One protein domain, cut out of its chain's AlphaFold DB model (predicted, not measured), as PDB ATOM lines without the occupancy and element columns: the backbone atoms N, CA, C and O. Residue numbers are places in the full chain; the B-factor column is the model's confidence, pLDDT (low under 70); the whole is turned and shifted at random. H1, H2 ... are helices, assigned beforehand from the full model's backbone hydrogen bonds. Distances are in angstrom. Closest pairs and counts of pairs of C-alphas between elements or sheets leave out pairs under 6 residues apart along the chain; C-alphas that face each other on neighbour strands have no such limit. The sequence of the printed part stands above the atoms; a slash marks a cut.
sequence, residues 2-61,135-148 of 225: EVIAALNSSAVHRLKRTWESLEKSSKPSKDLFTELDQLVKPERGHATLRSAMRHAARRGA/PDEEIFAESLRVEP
ATOM      1  N   GLU A   2      60.915-110.628 -43.338       89.44
ATOM      2  CA  GLU A   2      62.274-111.022 -42.910       89.44
ATOM      3  C   GLU A   2      63.434-110.365 -43.669       89.44
ATOM      4  O   GLU A   2      64.305-109.774 -43.045       89.44
ATOM      5  N   VAL A   3      63.441-110.393 -45.007       92.19
ATOM      6  CA  VAL A   3      64.557-109.825 -45.789       92.19
ATOM      7  C   VAL A   3      64.703-108.317 -45.567       92.19
ATOM      8  O   VAL A   3      65.807-107.828 -45.356       92.19
ATOM      9  N   ILE A   4      63.595-107.574 -45.572       92.44
ATOM     10  CA  ILE A   4      63.619-106.124 -45.340       92.44
ATOM     11  C   ILE A   4      64.029-105.821 -43.899       92.44
ATOM     12  O   ILE A   4      64.835-104.922 -43.680       92.44
ATOM     13  N   ALA A   5      63.554-106.604 -42.927       90.75
ATOM     14  CA  ALA A   5      63.980-106.478 -41.536       90.75
ATOM     15  C   ALA A   5      65.489-106.732 -41.370       90.75
ATOM     16  O   ALA A   5      66.169-105.953 -40.706       90.75
ATOM     17  N   ALA A   6      66.032-107.759 -42.030       92.31
ATOM     18  CA  ALA A   6      67.459-108.068 -42.009       92.31
ATOM     19  C   ALA A   6      68.304-106.955 -42.651       92.31
ATOM     20  O   ALA A   6      69.325-106.553 -42.091       92.31
ATOM     21  N   LEU A   7      67.868-106.401 -43.787       93.19
ATOM     22  CA  LEU A   7      68.560-105.291 -44.456       93.19
ATOM     23  C   LEU A   7      68.481-103.976 -43.663       93.19
ATOM     24  O   LEU A   7      69.437-103.201 -43.667       93.19
ATOM     25  N   ASN A   8      67.378-103.756 -42.942       92.62
ATOM     26  CA  ASN A   8      67.191-102.622 -42.035       92.62
ATOM     27  C   ASN A   8      67.791-102.852 -40.637       92.62
ATOM     28  O   ASN A   8      67.725-101.958 -39.789       92.62
ATOM     29  N   SER A   9      68.400-104.014 -40.377       93.88
ATOM     30  CA  SER A   9      69.097-104.273 -39.116       93.88
ATOM     31  C   SER A   9      70.248-103.287 -38.918       93.88
ATOM     32  O   SER A   9      70.883-102.827 -39.871       93.88
ATOM     33  N   SER A  10      70.566-102.973 -37.664       93.44
ATOM     34  CA  SER A  10      71.628-102.015 -37.330       93.44
ATOM     35  C   SER A  10      72.998-102.428 -37.885       93.44
ATOM     36  O   SER A  10      73.792-101.562 -38.263       93.44
ATOM     37  N   ALA A  11      73.261-103.735 -37.971       94.06
ATOM     38  CA  ALA A  11      74.491-104.300 -38.506       94.06
ATOM     39  C   ALA A  11      74.623-104.102 -40.025       94.06
ATOM     40  O   ALA A  11      75.717-103.797 -40.496       94.06
ATOM     41  N   VAL A  12      73.532-104.208 -40.790       94.69
ATOM     42  CA  VAL A  12      73.567-104.073 -42.259       94.69
ATOM     43  C   VAL A  12      73.343-102.627 -42.700       94.69
ATOM     44  O   VAL A  12      74.072-102.103 -43.545       94.69
ATOM     45  N   HIS A  13      72.387-101.927 -42.089       93.25
ATOM     46  CA  HIS A  13      72.016-100.560 -42.459       93.25
ATOM     47  C   HIS A  13      73.187 -99.567 -42.318       93.25
ATOM     48  O   HIS A  13      73.285 -98.585 -43.053       93.25
ATOM     49  N   ARG A  14      74.122 -99.817 -41.392       94.38
ATOM     50  CA  ARG A  14      75.284 -98.940 -41.171       94.38
ATOM     51  C   ARG A  14      76.383 -99.031 -42.233       94.38
ATOM     52  O   ARG A  14      77.253 -98.158 -42.233       94.38
ATOM     53  N   LEU A  15      76.380-100.066 -43.078       93.75
ATOM     54  CA  LEU A  15      77.442-100.366 -44.050       93.75
ATOM     55  C   LEU A  15      77.370 -99.431 -45.267       93.75
ATOM     56  O   LEU A  15      77.028 -99.833 -46.380       93.75
ATOM     57  N   LYS A  16      77.622 -98.136 -45.044       92.75
ATOM     58  CA  LYS A  16      77.413 -97.079 -46.045       92.75
ATOM     59  C   LYS A  16      78.229 -97.312 -47.311       92.75
ATOM     60  O   LYS A  16      77.711 -97.079 -48.398       92.75
ATOM     61  N   ARG A  17      79.466 -97.808 -47.193       91.75
ATOM     62  CA  ARG A  17      80.313 -98.044 -48.377       91.75
ATOM     63  C   ARG A  17      79.736 -99.158 -49.242       91.75
ATOM     64  O   ARG A  17      79.712 -99.034 -50.463       91.75
ATOM     65  N   THR A  18      79.238-100.213 -48.603       93.06
ATOM     66  CA  THR A  18      78.579-101.330 -49.288       93.06
ATOM     67  C   THR A  18      77.308-100.868 -50.008       93.06
ATOM     68  O   THR A  18      77.117-101.192 -51.180       93.06
ATOM     69  N   TRP A  19      76.484-100.035 -49.361       92.75
ATOM     70  CA  TRP A  19      75.287 -99.456 -49.983       92.75
ATOM     71  C   TRP A  19      75.611 -98.528 -51.164       92.75
ATOM     72  O   TRP A  19      74.992 -98.655 -52.219       92.75
ATOM     73  N   GLU A  20      76.619 -97.662 -51.036       92.31
ATOM     74  CA  GLU A  20      77.085 -96.800 -52.135       92.31
ATOM     75  C   GLU A  20      77.648 -97.619 -53.310       92.31
ATOM     76  O   GLU A  20      77.459 -97.269 -54.477       92.31
ATOM     77  N   SER A  21      78.344 -98.723 -53.024       92.25
ATOM     78  CA  SER A  21      78.850 -99.629 -54.058       92.25
ATOM     79  C   SER A  21      77.711-100.344 -54.788       92.25
ATOM     80  O   SER A  21      77.776-100.502 -56.009       92.25
ATOM     81  N   LEU A  22      76.659-100.747 -54.068       92.12
ATOM     82  CA  LEU A  22      75.467-101.349 -54.662       92.12
ATOM     83  C   LEU A  22      74.753-100.366 -55.596       92.12
ATOM     84  O   LEU A  22      74.378-100.750 -56.698       92.12
ATOM     85  N   GLU A  23      74.621 -99.099 -55.203       89.19
ATOM     86  CA  GLU A  23      74.018 -98.056 -56.044       89.19
ATOM     87  C   GLU A  23      74.790 -97.835 -57.348       89.19
ATOM     88  O   GLU A  23      74.185 -97.681 -58.411       89.19
ATOM     89  N   LYS A  24      76.126 -97.874 -57.282       90.12
ATOM     90  CA  LYS A  24      76.992 -97.750 -58.464       90.12
ATOM     91  C   LYS A  24      76.932 -98.981 -59.368       90.12
ATOM     92  O   LYS A  24      77.012 -98.839 -60.583       90.12
ATOM     93  N   SER A  25      76.819-100.175 -58.787       90.88
ATOM     94  CA  SER A  25      76.861-101.439 -59.532       90.88
ATOM     95  C   SER A  25      75.496-101.870 -60.077       90.88
ATOM     96  O   SER A  25      75.416-102.369 -61.196       90.88
ATOM     97  N   SER A  26      74.424-101.700 -59.301       90.25
ATOM     98  CA  SER A  26      73.083-102.186 -59.622       90.25
ATOM     99  C   SER A  26      72.009-101.268 -59.037       90.25
ATOM    100  O   SER A  26      71.385-101.550 -58.010       90.25
ATOM    101  N   LYS A  27      71.736-100.177 -59.756       89.12
ATOM    102  CA  LYS A  27      70.604 -99.291 -59.469       89.12
ATOM    103  C   LYS A  27      69.250-100.025 -59.352       89.12
ATOM    104  O   LYS A  27      68.551 -99.763 -58.375       89.12
ATOM    105  N   PRO A  28      68.903-101.002 -60.223       92.56
ATOM    106  CA  PRO A  28      67.626-101.716 -60.112       92.56
ATOM    107  C   PRO A  28      67.427-102.425 -58.767       92.56
ATOM    108  O   PRO A  28      66.315-102.467 -58.249       92.56
ATOM    109  N   SER A  29      68.501-102.948 -58.167       89.62
ATOM    110  CA  SER A  29      68.423-103.630 -56.870       89.62
ATOM    111  C   SER A  29      68.109-102.658 -55.730       89.62
ATOM    112  O   SER A  29      67.349-102.990 -54.819       89.62
ATOM    113  N   LYS A  30      68.665-101.440 -55.787       89.38
ATOM    114  CA  LYS A  30      68.381-100.390 -54.799       89.38
ATOM    115  C   LYS A  30      66.958 -99.851 -54.937       89.38
ATOM    116  O   LYS A  30      66.294 -99.615 -53.923       89.38
ATOM    117  N   ASP A  31      66.489 -99.695 -56.169       91.69
ATOM    118  CA  ASP A  31      65.126 -99.250 -56.453       91.69
ATOM    119  C   ASP A  31      64.108-100.290 -55.954       91.69
ATOM    120  O   ASP A  31      63.190 -99.935 -55.214       91.69
ATOM    121  N   LEU A  32      64.342-101.583 -56.226       93.12
ATOM    122  CA  LEU A  32      63.517-102.683 -55.710       93.12
ATOM    123  C   LEU A  32      63.487-102.710 -54.177       93.12
ATOM    124  O   LEU A  32      62.427-102.876 -53.579       93.12
ATOM    125  N   PHE A  33      64.635-102.523 -53.521       92.25
ATOM    126  CA  PHE A  33      64.679-102.426 -52.062       92.25
ATOM    127  C   PHE A  33      63.813-101.270 -51.544       92.25
ATOM    128  O   PHE A  33      63.066-101.447 -50.587       92.25
ATOM    129  N   THR A  34      63.878-100.108 -52.194       91.75
ATOM    130  CA  THR A  34      63.104 -98.922 -51.801       91.75
ATOM    131  C   THR A  34      61.601 -99.142 -51.988       91.75
ATOM    132  O   THR A  34      60.812 -98.751 -51.128       91.75
ATOM    133  N   GLU A  35      61.193 -99.799 -53.075       92.94
ATOM    134  CA  GLU A  35      59.801-100.197 -53.311       92.94
ATOM    135  C   GLU A  35      59.301-101.159 -52.222       92.94
ATOM    136  O   GLU A  35      58.233-100.953 -51.637       92.94
ATOM    137  N   LEU A  36      60.093-102.186 -51.904       92.19
ATOM    138  CA  LEU A  36      59.749-103.162 -50.872       92.19
ATOM    139  C   LEU A  36      59.699-102.532 -49.475       92.19
ATOM    140  O   LEU A  36      58.807-102.866 -48.697       92.19
ATOM    141  N   ASP A  37      60.607-101.610 -49.158       90.94
ATOM    142  CA  ASP A  37      60.584-100.870 -47.895       90.94
ATOM    143  C   ASP A  37      59.298-100.038 -47.775       90.94
ATOM    144  O   ASP A  37      58.586-100.138 -46.775       90.94
ATOM    145  N   GLN A  38      58.915 -99.319 -48.838       90.75
ATOM    146  CA  GLN A  38      57.660 -98.559 -48.892       90.75
ATOM    147  C   GLN A  38      56.416 -99.439 -48.729       90.75
ATOM    148  O   GLN A  38      55.485 -99.053 -48.020       90.75
ATOM    149  N   LEU A  39      56.399-100.624 -49.347       90.31
ATOM    150  CA  LEU A  39      55.303-101.587 -49.215       90.31
ATOM    151  C   LEU A  39      55.109-102.042 -47.759       90.31
ATOM    152  O   LEU A  39      53.982-102.286 -47.320       90.31
ATOM    153  N   VAL A  40      56.217-102.170 -47.030       88.81
ATOM    154  CA  VAL A  40      56.302-102.754 -45.689       88.81
ATOM    155  C   VAL A  40      56.091-101.729 -44.569       88.81
ATOM    156  O   VAL A  40      55.814-102.123 -43.431       88.81
ATOM    157  N   LYS A  41      56.147-100.426 -44.874       86.88
ATOM    158  CA  LYS A  41      56.009 -99.350 -43.885       86.88
ATOM    159  C   LYS A  41      54.822 -99.557 -42.925       86.88
ATOM    160  O   LYS A  41      53.722 -99.903 -43.363       86.88
ATOM    161  N   PRO A  42      55.001 -99.277 -41.619       82.38
ATOM    162  CA  PRO A  42      53.954 -99.431 -40.602       82.38
ATOM    163  C   PRO A  42      52.840 -98.376 -40.683       82.38
ATOM    164  O   PRO A  42      51.940 -98.344 -39.841       82.38
ATOM    165  N   GLU A  43      52.864 -97.507 -41.693       83.62
ATOM    166  CA  GLU A  43      51.872 -96.456 -41.888       83.62
ATOM    167  C   GLU A  43      50.446 -97.031 -41.950       83.62
ATOM    168  O   GLU A  43      50.160 -98.002 -42.658       83.62
ATOM    169  N   ARG A  44      49.537 -96.421 -41.172       79.00
ATOM    170  CA  ARG A  44      48.117 -96.810 -41.067       79.00
ATOM    171  C   ARG A  44      47.910 -98.310 -40.799       79.00
ATOM    172  O   ARG A  44      47.026 -98.929 -41.389       79.00
ATOM    173  N   GLY A  45      48.743 -98.906 -39.941       78.50
ATOM    174  CA  GLY A  45      48.639-100.326 -39.594       78.50
ATOM    175  C   GLY A  45      48.969-101.250 -40.768       78.50
ATOM    176  O   GLY A  45      48.310-102.275 -40.947       78.50
ATOM    177  N   HIS A  46      49.961-100.874 -41.582       86.19
ATOM    178  CA  HIS A  46      50.390-101.600 -42.782       86.19
ATOM    179  C   HIS A  46      49.280-101.748 -43.842       86.19
ATOM    180  O   HIS A  46      49.113-102.808 -44.453       86.19
ATOM    181  N   ALA A  47      48.496-100.690 -44.078       86.62
ATOM    182  CA  ALA A  47      47.363-100.724 -45.009       86.62
ATOM    183  C   ALA A  47      47.758-101.172 -46.431       86.62
ATOM    184  O   ALA A  47      47.043-101.964 -47.055       86.62
ATOM    185  N   THR A  48      48.911-100.708 -46.924       89.12
ATOM    186  CA  THR A  48      49.454-101.066 -48.244       89.12
ATOM    187  C   THR A  48      49.772-102.556 -48.325       89.12
ATOM    188  O   THR A  48      49.284-103.242 -49.226       89.12
ATOM    189  N   LEU A  49      50.497-103.086 -47.335       90.69
ATOM    190  CA  LEU A  49      50.825-104.508 -47.231       90.69
ATOM    191  C   LEU A  49      49.562-105.376 -47.164       90.69
ATOM    192  O   LEU A  49      49.443-106.348 -47.908       90.69
ATOM    193  N   ARG A  50      48.576-104.997 -46.343       89.38
ATOM    194  CA  ARG A  50      47.292-105.715 -46.240       89.38
ATOM    195  C   ARG A  50      46.541-105.733 -47.569       89.38
ATOM    196  O   ARG A  50      45.972-106.757 -47.944       89.38
ATOM    197  N   SER A  51      46.546-104.616 -48.299       88.75
ATOM    198  CA  SER A  51      45.940-104.547 -49.631       88.75
ATOM    199  C   SER A  51      46.635-105.494 -50.608       88.75
ATOM    200  O   SER A  51      45.965-106.311 -51.246       88.75
ATOM    201  N   ALA A  52      47.968-105.453 -50.676       89.12
ATOM    202  CA  ALA A  52      48.754-106.341 -51.530       89.12
ATOM    203  C   ALA A  52      48.524-107.823 -51.180       89.12
ATOM    204  O   ALA A  52      48.303-108.644 -52.071       89.12
ATOM    205  N   MET A  53      48.466-108.160 -49.888       88.75
ATOM    206  CA  MET A  53      48.197-109.521 -49.414       88.75
ATOM    207  C   MET A  53      46.818-110.036 -49.829       88.75
ATOM    208  O   MET A  53      46.715-111.175 -50.275       88.75
ATOM    209  N   ARG A  54      45.765-109.210 -49.767       86.38
ATOM    210  CA  ARG A  54      44.428-109.604 -50.257       86.38
ATOM    211  C   ARG A  54      44.427-109.916 -51.752       86.38
ATOM    212  O   ARG A  54      43.770-110.859 -52.187       86.38
ATOM    213  N   HIS A  55      45.187-109.159 -52.543       85.62
ATOM    214  CA  HIS A  55      45.337-109.443 -53.970       85.62
ATOM    215  C   HIS A  55      46.111-110.747 -54.204       85.62
ATOM    216  O   HIS A  55      45.712-111.545 -55.057       85.62
ATOM    217  N   ALA A  56      47.169-110.976 -53.420       85.00
ATOM    218  CA  ALA A  56      48.020-112.161 -53.492       85.00
ATOM    219  C   ALA A  56      47.342-113.439 -52.968       85.00
ATOM    220  O   ALA A  56      47.634-114.520 -53.476       85.00
ATOM    221  N   ALA A  57      46.394-113.331 -52.030       81.88
ATOM    222  CA  ALA A  57      45.659-114.460 -51.450       81.88
ATOM    223  C   ALA A  57      45.058-115.380 -52.525       81.88
ATOM    224  O   ALA A  57      45.104-116.603 -52.410       81.88
ATOM    225  N   ARG A  58      44.602-114.803 -53.648       77.06
ATOM    226  CA  ARG A  58      44.066-115.558 -54.793       77.06
ATOM    227  C   ARG A  58      45.065-116.534 -55.416       77.06
ATOM    228  O   ARG A  58      44.641-117.493 -56.058       77.06
ATOM    229  N   ARG A  59      46.373-116.319 -55.269       79.69
ATOM    230  CA  ARG A  59      47.436-117.142 -55.873       79.69
ATOM    231  C   ARG A  59      48.099-118.115 -54.894       79.69
ATOM    232  O   ARG A  59      48.812-118.990 -55.362       79.69
ATOM    233  N   GLY A  60      47.781-118.041 -53.602       82.12
ATOM    234  CA  GLY A  60      48.512-118.740 -52.543       82.12
ATOM    235  C   GLY A  60      49.637-117.840 -52.037       82.12
ATOM    236  O   GLY A  60      50.514-117.440 -52.802       82.12
ATOM    237  N   ALA A  61      49.569-117.442 -50.769       87.94
ATOM    238  CA  ALA A  61      50.490-116.483 -50.166       87.94
ATOM    239  C   ALA A  61      50.683-116.798 -48.678       87.94
ATOM    240  O   ALA A  61      49.728-117.188 -48.012       87.94
ATOM    241  N   PRO A 135      74.048-114.581 -32.474       94.00
ATOM    242  CA  PRO A 135      73.411-113.486 -31.752       94.00
ATOM    243  C   PRO A 135      73.709-112.127 -32.399       94.00
ATOM    244  O   PRO A 135      74.749-111.927 -33.037       94.00
ATOM    245  N   ASP A 136      72.805-111.167 -32.196       92.19
ATOM    246  CA  ASP A 136      72.878-109.833 -32.804       92.19
ATOM    247  C   ASP A 136      74.196-109.107 -32.485       92.19
ATOM    248  O   ASP A 136      74.720-108.375 -33.331       92.19
ATOM    249  N   GLU A 137      74.769-109.324 -31.297       94.44
ATOM    250  CA  GLU A 137      76.058-108.746 -30.905       94.44
ATOM    251  C   GLU A 137      77.210-109.216 -31.801       94.44
ATOM    252  O   GLU A 137      78.061-108.405 -32.173       94.44
ATOM    253  N   GLU A 138      77.233-110.497 -32.176       95.38
ATOM    254  CA  GLU A 138      78.263-111.066 -33.054       95.38
ATOM    255  C   GLU A 138      78.104-110.553 -34.487       95.38
ATOM    256  O   GLU A 138      79.082-110.127 -35.106       95.38
ATOM    257  N   ILE A 139      76.866-110.495 -34.990       94.75
ATOM    258  CA  ILE A 139      76.560-109.932 -36.314       94.75
ATOM    259  C   ILE A 139      76.992-108.460 -36.373       94.75
ATOM    260  O   ILE A 139      77.581-107.995 -37.356       94.75
ATOM    261  N   PHE A 140      76.728-107.705 -35.305       94.81
ATOM    262  CA  PHE A 140      77.117-106.304 -35.223       94.81
ATOM    263  C   PHE A 140      78.636-106.122 -35.091       94.81
ATOM    264  O   PHE A 140      79.199-105.221 -35.721       94.81
ATOM    265  N   ALA A 141      79.311-106.970 -34.314       94.88
ATOM    266  CA  ALA A 141      80.770-106.977 -34.212       94.88
ATOM    267  C   ALA A 141      81.422-107.255 -35.574       94.88
ATOM    268  O   ALA A 141      82.358-106.554 -35.967       94.88
ATOM    269  N   GLU A 142      80.872-108.197 -36.338       94.56
ATOM    270  CA  GLU A 142      81.335-108.513 -37.687       94.56
ATOM    271  C   GLU A 142      81.120-107.338 -38.653       94.56
ATOM    272  O   GLU A 142      82.021-106.961 -39.403       94.56
ATOM    273  N   SER A 143      79.977-106.654 -38.563       95.75
ATOM    274  CA  SER A 143      79.748-105.406 -39.305       95.75
ATOM    275  C   SER A 143      80.795-104.328 -38.990       95.75
ATOM    276  O   SER A 143      81.278-103.639 -39.895       95.75
ATOM    277  N   LEU A 144      81.177-104.168 -37.717       95.00
ATOM    278  CA  LEU A 144      82.235-103.233 -37.311       95.00
ATOM    279  C   LEU A 144      83.615-103.649 -37.828       95.00
ATOM    280  O   LEU A 144      84.424-102.774 -38.138       95.00
ATOM    281  N   ARG A 145      83.872-104.956 -37.932       94.56
ATOM    282  CA  ARG A 145      85.106-105.509 -38.497       94.56
ATOM    283  C   ARG A 145      85.231-105.185 -39.987       94.56
ATOM    284  O   ARG A 145      86.313-104.813 -40.432       94.56
ATOM    285  N   VAL A 146      84.133-105.298 -40.737       94.75
ATOM    286  CA  VAL A 146      84.091-105.011 -42.183       94.75
ATOM    287  C   VAL A 146      84.156-103.506 -42.463       94.75
ATOM    288  O   VAL A 146      84.968-103.061 -43.273       94.75
ATOM    289  N   GLU A 147      83.340-102.699 -41.777       94.25
ATOM    290  CA  GLU A 147      83.367-101.236 -41.893       94.25
ATOM    291  C   GLU A 147      83.532-100.589 -40.507       94.25
ATOM    292  O   GLU A 147      82.530-100.326 -39.827       94.25
ATOM    293  N   PRO A 148      84.768-100.269 -40.075       92.88
ATOM    294  CA  PRO A 148      85.007 -99.568 -38.817       92.88
ATOM    295  C   PRO A 148      84.322 -98.200 -38.787       92.88
ATOM    296  O   PRO A 148      84.139 -97.539 -39.815       92.88
TER     297      PRO A 148
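What this domain is: This is residues 2 to 61 and 135 to 148 of the 225 residues of the protein "Hypothetical protein" of Haptolina ericina (UniProt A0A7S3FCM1). The longest helix, H4, and H3 meet at a corner as a wide V, and the short helices H1 and H2 run across its open end, making a loose frame. At one end of the frame H5 turns off from the last residues of H4, and at the other end H6 packs on H2, so that H5 and H6 lie at far ends of the whole. The printed part has 74 residues with six named helices, H1 to H6 in order along the chain, and no named strand; the class is all helix. The whole is loose, with a radius of gyration of the C-alphas of 15.5 A and spans of 45 by 31 by 24 A.

Where its parts are: Find C-alpha 27 at (70.604, -99.291, -59.469); from there H4, residues 27 to 40, runs 20.2 A to C-alpha 40 at (56.302, -102.754, -45.689). Before it comes H3, residues 16 to 25, 14.2 A long. After it comes H5, residues 47 to 57, 15.3 A long. Go back to C-alpha 2 at (62.274, -111.022, -42.910) for H1, residues 2 to 7, 8.6 A long, and on to H2, residues 10 to 13, 5.3 A long. Past the cut, H6, residues 136 to 146, runs 15.4 A and ends with C-alpha 146 at (84.091, -105.011, -42.183).

How they stand to each other: Start at H4, the hub, which touches three helices. Its residues 29 to 30 touch H3 only at the corner by their link, at a steep tilt of 60 degrees, opposite ways; the closest C-alphas, of Glu 23 and Lys 30, are 6.2 A apart. Its residues 39 to 40 touch H5 only at the corner by their link, about perpendicular at 81 degrees, with the C-alphas of Leu 39 and Leu 49 closest at 5.7 A. Its residues 33 to 37 only just touch H1, with 3 pairs of C-alphas within 8 A, the closest those of Ile 4 and Asp 37 at 6.6 A; the tilt is steep, 55 degrees, opposite ways. H1 and H2 are close but not clearly touching, with the C-alphas of Leu 7 and His 13 closest at 6.2 A. H2 and H3 meet only through their link. Look next at Ala 11 and Phe 140, the closest C-alphas of H2 and H6, which touch, at 4.7 A. H5 and H6 are apart. In H1, H3, H4, H5 and H6 every O i to N i+4 pair is within hydrogen-bond range; H2 is too short for such a pair, and its one O i to N i+3 pair is not within range.

The domain as a whole: The C-alphas farthest apart are those of Arg 58 and Pro 148, at 46.8 A. Residues 62 to 134 are not printed, and C-alphas 61 and 135 are 29.6 A apart across this cut. Of the links printed whole, H4 to H5 is short and the others are tight. Residues 24 to 29, of which 27 to 29 belong to H4, and residues 54 to 60, of which 54 to 57 belong to H5, stand free. The mean pLDDT of the printed part is 90.4, and no printed residue is under 70.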